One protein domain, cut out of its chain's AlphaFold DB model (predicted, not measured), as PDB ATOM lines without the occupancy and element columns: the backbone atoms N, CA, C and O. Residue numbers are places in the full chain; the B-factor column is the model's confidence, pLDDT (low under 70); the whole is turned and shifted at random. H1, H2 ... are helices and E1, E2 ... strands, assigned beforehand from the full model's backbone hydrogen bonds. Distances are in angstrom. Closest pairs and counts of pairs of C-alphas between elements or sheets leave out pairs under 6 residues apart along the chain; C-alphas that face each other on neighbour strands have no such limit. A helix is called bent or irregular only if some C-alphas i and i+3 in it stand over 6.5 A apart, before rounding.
ATOM      1  N   LEU A 202     125.020 -44.661  43.156       93.56
ATOM      2  CA  LEU A 202     125.357 -46.040  42.841       93.56
ATOM      3  C   LEU A 202     125.801 -46.750  44.123       93.56
ATOM      4  O   LEU A 202     126.790 -46.341  44.730       93.56
ATOM      5  N   VAL A 203     125.100 -47.816  44.505       94.19
ATOM      6  CA  VAL A 203     125.479 -48.692  45.619       94.19
ATOM      7  C   VAL A 203     125.994 -50.000  45.031       94.19
ATOM      8  O   VAL A 203     125.350 -50.592  44.168       94.19
ATOM      9  N   ILE A 204     127.176 -50.448  45.452       92.38
ATOM     10  CA  ILE A 204     127.811 -51.660  44.922       92.38
ATOM     11  C   ILE A 204     128.183 -52.554  46.093       92.38
ATOM     12  O   ILE A 204     128.854 -52.101  47.015       92.38
ATOM     13  N   GLY A 205     127.793 -53.822  46.022       88.38
ATOM     14  CA  GLY A 205     128.210 -54.839  46.977       88.38
ATOM     15  C   GLY A 205     128.694 -56.100  46.273       88.38
ATOM     16  O   GLY A 205     128.285 -56.407  45.148       88.38
ATOM     17  N   ASN A 206     129.562 -56.851  46.945       84.06
ATOM     18  CA  ASN A 206     130.073 -58.125  46.458       84.06
ATOM     19  C   ASN A 206     129.481 -59.286  47.271       84.06
ATOM     20  O   ASN A 206     129.463 -59.257  48.500       84.06
ATOM     21  N   ALA A 207     128.987 -60.311  46.569       84.56
ATOM     22  CA  ALA A 207     128.319 -61.470  47.156       84.56
ATOM     23  C   ALA A 207     129.179 -62.263  48.158       84.56
ATOM     24  O   ALA A 207     128.621 -62.894  49.053       84.56
ATOM     25  N   TYR A 208     130.508 -62.232  48.025       77.44
ATOM     26  CA  TYR A 208     131.438 -62.929  48.917       77.44
ATOM     27  C   TYR A 208     132.403 -61.990  49.649       77.44
ATOM     28  O   TYR A 208     133.486 -62.405  50.069       77.44
ATOM     29  N   ASP A 209     132.028 -60.723  49.797       77.06
ATOM     30  CA  ASP A 209     132.756 -59.796  50.654       77.06
ATOM     31  C   ASP A 209     132.629 -60.231  52.122       77.06
ATOM     32  O   ASP A 209     131.529 -60.327  52.665       77.06
ATOM     33  N   ASN A 210     133.757 -60.540  52.760       71.38
ATOM     34  CA  ASN A 210     133.794 -60.972  54.158       71.38
ATOM     35  C   ASN A 210     133.987 -59.809  55.145       71.38
ATOM     36  O   ASN A 210     134.022 -60.042  56.354       71.38
ATOM     37  N   ALA A 211     134.167 -58.594  54.636       73.56
ATOM     38  CA  ALA A 211     134.448 -57.387  55.394       73.56
ATOM     39  C   ALA A 211     133.235 -56.461  55.427       73.56
ATOM     40  O   ALA A 211     132.855 -56.003  56.501       73.56
ATOM     41  N   THR A 212     132.626 -56.257  54.259       80.00
ATOM     42  CA  THR A 212     131.397 -55.489  54.026       80.00
ATOM     43  C   THR A 212     130.409 -56.345  53.230       80.00
ATOM     44  O   THR A 212     130.305 -56.197  52.008       80.00
ATOM     45  N   PRO A 213     129.734 -57.317  53.875       82.44
ATOM     46  CA  PRO A 213     128.914 -58.300  53.173       82.44
ATOM     47  C   PRO A 213     127.789 -57.663  52.349       82.44
ATOM     48  O   PRO A 213     127.245 -56.624  52.714       82.44
ATOM     49  N   PHE A 214     127.375 -58.323  51.261       83.62
ATOM     50  CA  PHE A 214     126.390 -57.775  50.312       83.62
ATOM     51  C   PHE A 214     125.086 -57.265  50.952       83.62
ATOM     52  O   PHE A 214     124.530 -56.281  50.472       83.62
ATOM     53  N   PHE A 215     124.612 -57.890  52.037       84.00
ATOM     54  CA  PHE A 215     123.388 -57.451  52.715       84.00
ATOM     55  C   PHE A 215     123.497 -56.016  53.269       84.00
ATOM     56  O   PHE A 215     122.484 -55.335  53.385       84.00
ATOM     57  N   GLU A 216     124.701 -55.525  53.588       83.50
ATOM     58  CA  GLU A 216     124.905 -54.139  54.032       83.50
ATOM     59  C   GLU A 216     124.694 -53.148  52.879       83.50
ATOM     60  O   GLU A 216     124.095 -52.083  53.057       83.50
ATOM     61  N   ALA A 217     125.136 -53.519  51.674       87.38
ATOM     62  CA  ALA A 217     124.887 -52.752  50.459       87.38
ATOM     63  C   ALA A 217     123.399 -52.782  50.074       87.38
ATOM     64  O   ALA A 217     122.845 -51.749  49.704       87.38
ATOM     65  N   GLU A 218     122.743 -53.937  50.211       88.25
ATOM     66  CA  GLU A 218     121.294 -54.083  50.016       88.25
ATOM     67  C   GLU A 218     120.512 -53.191  50.987       88.25
ATOM     68  O   GLU A 218     119.738 -52.344  50.550       88.25
ATOM     69  N   HIS A 219     120.820 -53.263  52.285       89.12
ATOM     70  CA  HIS A 219     120.199 -52.412  53.297       89.12
ATOM     71  C   HIS A 219     120.407 -50.917  53.020       89.12
ATOM     72  O   HIS A 219     119.482 -50.119  53.155       89.12
ATOM     73  N   THR A 220     121.612 -50.522  52.597       88.94
ATOM     74  CA  THR A 220     121.903 -49.128  52.233       88.94
ATOM     75  C   THR A 220     121.065 -48.673  51.038       88.94
ATOM     76  O   THR A 220     120.546 -47.559  51.041       88.94
ATOM     77  N   ALA A 221     120.910 -49.523  50.018       91.19
ATOM     78  CA  ALA A 221     120.064 -49.220  48.868       91.19
ATOM     79  C   ALA A 221     118.584 -49.104  49.272       91.19
ATOM     80  O   ALA A 221     117.927 -48.153  48.855       91.19
ATOM     81  N   ASP A 222     118.092 -49.989  50.144       92.69
ATOM     82  CA  ASP A 222     116.716 -49.958  50.655       92.69
ATOM     83  C   ASP A 222     116.411 -48.671  51.434       92.69
ATOM     84  O   ASP A 222     115.358 -48.062  51.241       92.69
ATOM     85  N   VAL A 223     117.343 -48.218  52.283       92.44
ATOM     86  CA  VAL A 223     117.215 -46.954  53.033       92.44
ATOM     87  C   VAL A 223     117.141 -45.746  52.091       92.44
ATOM     88  O   VAL A 223     116.433 -44.780  52.371       92.44
ATOM     89  N   LEU A 224     117.857 -45.789  50.967       91.12
ATOM     90  CA  LEU A 224     117.883 -44.709  49.978       91.12
ATOM     91  C   LEU A 224     116.716 -44.769  48.975       91.12
ATOM     92  O   LEU A 224     116.400 -43.750  48.346       91.12
ATOM     93  N   GLY A 225     116.078 -45.931  48.827       91.75
ATOM     94  CA  GLY A 225     114.959 -46.180  47.918       91.75
ATOM     95  C   GLY A 225     115.296 -45.869  46.457       91.75
ATOM     96  O   GLY A 225     116.401 -46.126  45.981       91.75
ATOM     97  N   ASP A 226     114.366 -45.222  45.745       91.38
ATOM     98  CA  ASP A 226     114.496 -44.875  44.315       91.38
ATOM     99  C   ASP A 226     115.702 -43.966  43.991       91.38
ATOM    100  O   ASP A 226     116.095 -43.789  42.827       91.38
ATOM    101  N   GLN A 227     116.310 -43.371  45.021       92.50
ATOM    102  CA  GLN A 227     117.498 -42.537  44.893       92.50
ATOM    103  C   GLN A 227     118.780 -43.358  44.728       92.50
ATOM    104  O   GLN A 227     119.814 -42.781  44.402       92.50
ATOM    105  N   ALA A 228     118.732 -44.678  44.907       92.75
ATOM    106  CA  ALA A 228     119.852 -45.573  44.670       92.75
ATOM    107  C   ALA A 228     119.624 -46.464  43.437       92.75
ATOM    108  O   ALA A 228     118.503 -46.682  42.974       92.75
ATOM    109  N   ALA A 229     120.720 -46.962  42.872       93.88
ATOM    110  CA  ALA A 229     120.729 -48.154  42.035       93.88
ATOM    111  C   ALA A 229     121.742 -49.133  42.632       93.88
ATOM    112  O   ALA A 229     122.878 -48.740  42.913       93.88
ATOM    113  N   LEU A 230     121.334 -50.386  42.830       94.56
ATOM    114  CA  LEU A 230     122.150 -51.419  43.457       94.56
ATOM    115  C   LEU A 230     122.811 -52.305  42.397       94.56
ATOM    116  O   LEU A 230     122.158 -52.820  41.489       94.56
ATOM    117  N   VAL A 231     124.114 -52.528  42.537       93.94
ATOM    118  CA  VAL A 231     124.876 -53.483  41.729       93.94
ATOM    119  C   VAL A 231     125.400 -54.598  42.620       93.94
ATOM    120  O   VAL A 231     126.151 -54.353  43.565       93.94
ATOM    121  N   LYS A 232     125.043 -55.837  42.279       92.06
ATOM    122  CA  LYS A 232     125.588 -57.047  42.893       92.06
ATOM    123  C   LYS A 232     126.702 -57.606  42.023       92.06
ATOM    124  O   LYS A 232     126.448 -58.086  40.921       92.06
ATOM    125  N   GLN A 233     127.923 -57.612  42.539       89.06
ATOM    126  CA  GLN A 233     129.012 -58.398  41.966       89.06
ATOM    127  C   GLN A 233     128.860 -59.858  42.422       89.06
ATOM    128  O   GLN A 233     129.013 -60.162  43.607       89.06
ATOM    129  N   ASN A 234     128.544 -60.760  41.490       85.88
ATOM    130  CA  ASN A 234     128.186 -62.158  41.767       85.88
ATOM    131  C   ASN A 234     129.405 -63.087  41.913       85.88
ATOM    132  O   ASN A 234     129.468 -64.167  41.332       85.88
ATOM    133  N   GLY A 235     130.410 -62.647  42.666       77.31
ATOM    134  CA  GLY A 235     131.589 -63.444  42.977       77.31
ATOM    135  C   GLY A 235     132.777 -62.586  43.403       77.31
ATOM    136  O   GLY A 235     132.643 -61.379  43.566       77.31
ATOM    137  N   PHE A 236     133.952 -63.183  43.587       76.19
ATOM    138  CA  PHE A 236     135.109 -62.477  44.146       76.19
ATOM    139  C   PHE A 236     135.717 -61.423  43.206       76.19
ATOM    140  O   PHE A 236     135.795 -61.615  41.993       76.19
ATOM    141  N   GLY A 237     136.225 -60.332  43.789       72.62
ATOM    142  CA  GLY A 237     136.915 -59.266  43.056       72.62
ATOM    143  C   GLY A 237     135.973 -58.341  42.279       72.62
ATOM    144  O   GLY A 237     134.806 -58.198  42.633       72.62
ATOM    145  N   TYR A 238     136.494 -57.690  41.236       75.56
ATOM    146  CA  TYR A 238     135.734 -56.805  40.346       75.56
ATOM    147  C   TYR A 238     135.713 -57.361  38.921       75.56
ATOM    148  O   TYR A 238     136.755 -57.748  38.393       75.56
ATOM    149  N   SER A 239     134.536 -57.349  38.296       83.75
ATOM    150  CA  SER A 239     134.347 -57.691  36.882       83.75
ATOM    151  C   SER A 239     134.431 -56.472  35.960       83.75
ATOM    152  O   SER A 239     134.290 -55.314  36.373       83.75
ATOM    153  N   THR A 240     134.569 -56.745  34.667       88.44
ATOM    154  CA  THR A 240     134.501 -55.769  33.582       88.44
ATOM    155  C   THR A 240     133.121 -55.110  33.525       88.44
ATOM    156  O   THR A 240     133.034 -53.910  33.260       88.44
ATOM    157  N   CYS A 241     132.050 -55.853  33.841       90.38
ATOM    158  CA  CYS A 241     130.689 -55.323  33.992       90.38
ATOM    159  C   CYS A 241     130.641 -54.207  35.047       90.38
ATOM    160  O   CYS A 241     130.314 -53.062  34.723       90.38
ATOM    161  N   THR A 242     131.072 -54.505  36.276       90.06
ATOM    162  CA  THR A 242     131.074 -53.537  37.385       90.06
ATOM    163  C   THR A 242     131.984 -52.346  37.086       90.06
ATOM    164  O   THR A 242     131.596 -51.197  37.298       90.06
ATOM    165  N   ALA A 243     133.166 -52.584  36.506       90.38
ATOM    166  CA  ALA A 243     134.083 -51.516  36.113       90.38
ATOM    167  C   ALA A 243     133.478 -50.568  35.061       90.38
ATOM    168  O   ALA A 243     133.683 -49.355  35.135       90.38
ATOM    169  N   ASN A 244     132.721 -51.087  34.091       92.25
ATOM    170  CA  ASN A 244     132.050 -50.265  33.082       92.25
ATOM    171  C   ASN A 244     130.920 -49.420  33.680       92.25
ATOM    172  O   ASN A 244     130.802 -48.249  33.317       92.25
ATOM    173  N   ILE A 245     130.148 -49.967  34.626       93.50
ATOM    174  CA  ILE A 245     129.108 -49.209  35.340       93.50
ATOM    175  C   ILE A 245     129.740 -48.071  36.149       93.50
ATOM    176  O   ILE A 245     129.307 -46.927  36.025       93.50
ATOM    177  N   ILE A 246     130.806 -48.351  36.909       92.81
ATOM    178  CA  ILE A 246     131.532 -47.329  37.681       92.81
ATOM    179  C   ILE A 246     132.038 -46.213  36.758       92.81
ATOM    180  O   ILE A 246     131.849 -45.033  37.053       92.81
ATOM    181  N   ARG A 247     132.654 -46.565  35.620       92.38
ATOM    182  CA  ARG A 247     133.134 -45.574  34.643       92.38
ATOM    183  C   ARG A 247     131.995 -44.739  34.066       92.38
ATOM    184  O   ARG A 247     132.140 -43.525  33.986       92.38
ATOM    185  N   GLY A 248     130.882 -45.361  33.677       93.50
ATOM    186  CA  GLY A 248     129.714 -44.651  33.150       93.50
ATOM    187  C   GLY A 248     129.120 -43.681  34.172       93.50
ATOM    188  O   GLY A 248     128.865 -42.522  33.848       93.50
ATOM    189  N   TYR A 249     128.979 -44.122  35.423       94.06
ATOM    190  CA  TYR A 249     128.463 -43.292  36.506       94.06
ATOM    191  C   TYR A 249     129.382 -42.106  36.818       94.06
ATOM    192  O   TYR A 249     128.921 -40.970  36.851       94.06
ATOM    193  N   LEU A 250     130.690 -42.336  36.976       93.31
ATOM    194  CA  LEU A 250     131.636 -41.259  37.286       93.31
ATOM    195  C   LEU A 250     131.848 -40.286  36.119       93.31
ATOM    196  O   LEU A 250     132.078 -39.104  36.357       93.31
ATOM    197  N   ALA A 251     131.790 -40.761  34.870       93.94
ATOM    198  CA  ALA A 251     131.987 -39.910  33.699       93.94
ATOM    199  C   ALA A 251     130.727 -39.120  33.321       93.94
ATOM    200  O   ALA A 251     130.819 -37.939  32.997       93.94
ATOM    201  N   ASN A 252     129.559 -39.771  33.351       92.81
ATOM    202  CA  ASN A 252     128.331 -39.253  32.742       92.81
ATOM    203  C   ASN A 252     127.131 -39.211  33.704       92.81
ATOM    204  O   ASN A 252     126.043 -38.819  33.289       92.81
ATOM    205  N   GLY A 253     127.276 -39.659  34.954       90.25
ATOM    206  CA  GLY A 253     126.163 -39.788  35.902       90.25
ATOM    207  C   GLY A 253     125.163 -40.892  35.540       90.25
ATOM    208  O   GLY A 253     124.066 -40.933  36.093       90.25
ATOM    209  N   THR A 254     125.500 -41.780  34.598       91.56
ATOM    210  CA  THR A 254     124.590 -42.833  34.130       91.56
ATOM    211  C   THR A 254     124.532 -43.977  35.132       91.56
ATOM    212  O   THR A 254     125.563 -44.575  35.443       91.56
ATOM    213  N   LEU A 255     123.328 -44.312  35.585       91.12
ATOM    214  CA  LEU A 255     123.057 -45.474  36.426       91.12
ATOM    215  C   LEU A 255     122.404 -46.596  35.610       91.12
ATOM    216  O   LEU A 255     121.791 -46.309  34.575       91.12
ATOM    217  N   PRO A 256     122.492 -47.855  36.070       90.44
ATOM    218  CA  PRO A 256     121.677 -48.931  35.526       90.44
ATOM    219  C   PRO A 256     120.177 -48.596  35.581       90.44
ATOM    220  O   PRO A 256     119.723 -47.863  36.464       90.44
ATOM    221  N   ALA A 257     119.422 -49.111  34.607       81.25
ATOM    222  CA  ALA A 257     117.981 -48.871  34.509       81.25
ATOM    223  C   ALA A 257     117.196 -49.619  35.597       81.25
ATOM    224  O   ALA A 257     116.209 -49.096  36.112       81.25
ATOM    225  N   ASP A 258     117.661 -50.815  35.953       84.50
ATOM    226  CA  ASP A 258     117.034 -51.664  36.957       84.50
ATOM    227  C   ASP A 258     117.453 -51.255  38.374       84.50
ATOM    228  O   ASP A 258     118.573 -50.791  38.602       84.50
ATOM    229  N   HIS A 259     116.563 -51.479  39.345       82.19
ATOM    230  CA  HIS A 259     116.853 -51.250  40.764       82.19
ATOM    231  C   HIS A 259     118.014 -52.128  41.260       82.19
ATOM    232  O   HIS A 259     118.847 -51.669  42.040       82.19
ATOM    233  N   LEU A 260     118.091 -53.371  40.768       91.88
ATOM    234  CA  LEU A 260     119.182 -54.310  41.012       91.88
ATOM    235  C   LEU A 260     119.766 -54.783  39.680       91.88
ATOM    236  O   LEU A 260     119.066 -55.376  38.865       91.88
ATOM    237  N   THR A 261     121.065 -54.579  39.492       93.75
ATOM    238  CA  THR A 261     121.832 -55.139  38.373       93.75
ATOM    239  C   THR A 261     122.834 -56.160  38.893       93.75
ATOM    240  O   THR A 261     123.615 -55.866  39.796       93.75
ATOM    241  N   VAL A 262     122.839 -57.362  38.317       93.12
ATOM    242  CA  VAL A 262     123.798 -58.415  38.673       93.12
ATOM    243  C   VAL A 262     124.923 -58.440  37.642       93.12
ATOM    244  O   VAL A 262     124.678 -58.600  36.449       93.12
ATOM    245  N   CYS A 263     126.158 -58.276  38.108       90.25
ATOM    246  CA  CYS A 263     127.365 -58.419  37.304       90.25
ATOM    247  C   CYS A 263     128.050 -59.743  37.642       90.25
ATOM    248  O   CYS A 263     128.573 -59.920  38.746       90.25
ATOM    249  N   GLU A 264     128.081 -60.655  36.672       88.44
ATOM    250  CA  GLU A 264     128.820 -61.913  36.782       88.44
ATOM    251  C   GLU A 264     130.335 -61.683  36.824       88.44
ATOM    252  O   GLU A 264     130.843 -60.625  36.439       88.44
ATOM    253  N   VAL A 265     131.074 -62.666  37.339       80.75
ATOM    254  CA  VAL A 265     132.539 -62.611  37.337       80.75
ATOM    255  C   VAL A 265     133.061 -62.913  35.940       80.75
ATOM    256  O   VAL A 265     132.553 -63.793  35.248       80.75
ATOM    257  N   ASP A 266     134.114 -62.212  35.535       79.38
ATOM    258  CA  ASP A 266     134.770 -62.516  34.273       79.38
ATOM    259  C   ASP A 266     135.519 -63.861  34.359       79.38
ATOM    260  O   ASP A 266     136.198 -64.139  35.351       79.38
ATOM    261  N   ASP A 267     135.461 -64.676  33.302       70.69
ATOM    262  CA  ASP A 267     136.047 -66.033  33.252       70.69
ATOM    263  C   ASP A 267     137.579 -66.065  33.040       70.69
ATOM    264  O   ASP A 267     138.171 -67.110  32.768       70.69
ATOM    265  N   PHE A 268     138.267 -64.924  33.123       64.81
ATOM    266  CA  PHE A 268     139.715 -64.866  32.881       64.81
ATOM    267  C   PHE A 268     140.572 -65.046  34.140       64.81
ATOM    268  O   PHE A 268     141.793 -65.149  34.021       64.81
ATOM    269  N   VAL A 269     139.976 -65.067  35.338       65.69
ATOM    270  CA  VAL A 269     140.732 -65.222  36.590       65.69
ATOM    271  C   VAL A 269     140.768 -66.695  36.985       65.69
ATOM    272  O   VAL A 269     139.770 -67.274  37.410       65.69
ATOM    273  N   GLU A 270     141.937 -67.312  36.862       69.06
ATOM    274  CA  GLU A 270     142.200 -68.629  37.437       69.06
ATOM    275  C   GLU A 270     142.482 -68.467  38.939       69.06
ATOM    276  O   GLU A 270     143.469 -67.847  39.331       69.06
ATOM    277  N   LEU A 271     141.576 -68.971  39.783       70.00
ATOM    278  CA  LEU A 271     141.675 -68.871  41.246       70.00
ATOM    279  C   LEU A 271     142.646 -69.913  41.810       70.00
ATOM    280  O   LEU A 271     143.413 -69.629  42.728       70.00
ATOM    281  N   PHE A 272     142.611 -71.115  41.232       71.06
ATOM    282  CA  PHE A 272     143.511 -72.236  41.499       71.06
ATOM    283  C   PHE A 272     143.819 -72.946  40.181       71.06
ATOM    284  O   PHE A 272     143.005 -72.842  39.264       71.06
ATOM    285  N   PRO A 273     144.921 -73.714  40.075       70.19
ATOM    286  CA  PRO A 273     145.201 -74.507  38.881       70.19
ATOM    287  C   PRO A 273     143.988 -75.358  38.461       70.19
ATOM    288  O   PRO A 273     143.564 -76.251  39.193       70.19
ATOM    289  N   GLY A 274     143.413 -75.061  37.296       70.12
ATOM    290  CA  GLY A 274     142.223 -75.720  36.750       70.12
ATOM    291  C   GLY A 274     140.865 -75.217  37.267       70.12
ATOM    292  O   GLY A 274     139.842 -75.737  36.824       70.12
ATOM    293  N   VAL A 275     140.819 -74.217  38.154       72.81
ATOM    294  CA  VAL A 275     139.583 -73.641  38.723       72.81
ATOM    295  C   VAL A 275     139.458 -72.170  38.338       72.81
ATOM    296  O   VAL A 275     140.213 -71.316  38.805       72.81
ATOM    297  N   ARG A 276     138.461 -71.862  37.505       71.06
ATOM    298  CA  ARG A 276     138.168 -70.492  37.061       71.06
ATOM    299  C   ARG A 276     137.169 -69.796  37.975       71.06
ATOM    300  O   ARG A 276     136.262 -70.433  38.508       71.06
ATOM    301  N   SER A 277     137.287 -68.482  38.093       68.75
ATOM    302  CA  SER A 277     136.375 -67.608  38.836       68.75
ATOM    303  C   SER A 277     134.897 -67.822  38.499       68.75
ATOM    304  O   SER A 277     134.082 -67.907  39.412       68.75
ATOM    305  N   ALA A 278     134.549 -67.997  37.220       67.25
ATOM    306  CA  ALA A 278     133.165 -68.205  36.785       67.25
ATOM    307  C   ALA A 278     132.557 -69.546  37.251       67.25
ATOM    308  O   ALA A 278     131.343 -69.724  37.207       67.25
ATOM    309  N   SER A 279     133.381 -70.494  37.714       66.69
ATOM    310  CA  SER A 279     132.899 -71.756  38.296       66.69
ATOM    311  C   SER A 279     132.500 -71.634  39.773       66.69
ATOM    312  O   SER A 279     131.819 -72.515  40.294       66.69
ATOM    313  N   VAL A 280     132.875 -70.532  40.435       65.94
ATOM    314  CA  VAL A 280     132.605 -70.255  41.852       65.94
ATOM    315  C   VAL A 280     131.635 -69.073  41.954       65.94
ATOM    316  O   VAL A 280     132.008 -67.957  42.314       65.94
TER     317      VAL A 280
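This is residues 202 to 280 of the 289 residues of the protein "Abhydrolase_4 domain-containing protein" of Pycnoporus cinnabarinus (UniProt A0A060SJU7). Three parallel strands, in the order E1, E2, E3, form a small sheet between two helices, H1 over one face and H2 over the other: three layers, with a tail holding E4 reaching away. The 79 printed residues run E1, H1, E2, H2, E3, E4, a mixed class, compact with a radius of gyration of the C-alphas of 13.3 A, spanning 43 by 26 by 18 A. Two strand-helix-strand units, parallel neighbours joined through a helix, cross over right-handed at H1 and left-handed at H2.

E1, residues 202 to 206, neighbours E2, residues 228 to 233; N 203 and O 229 are 2.9 A apart, within hydrogen-bond range. H1, residues 214 to 227, is on the sheet over E1 and E2, at a height of 7.2 A; it is irregular, C-alphas 223 and 226 being 9.4 A apart, with 8 of 10 O i to N i+4 pairs within range. H2, residues 240 to 252, with every such pair within range, is on the opposite face, at a height of 10.1 A. E3, residues 260 to 263, neighbours E2; N 261 and O 230 are 2.9 A apart. E4, residues 270 to 272, pairs with no named strand.

C-alpha 202 opens E1 at (125.357, -46.040, 42.841). H1 measures 18.5 A and H2 17.7 A. C-alpha 272 ends E4 at (143.511, -72.236, 41.499).

The farthest C-alphas, Asp 226 and Pro 273, are 43.0 A apart. The printed part has no cut. Residues 268 to 270 and 277 to 280 have pLDDT under 70.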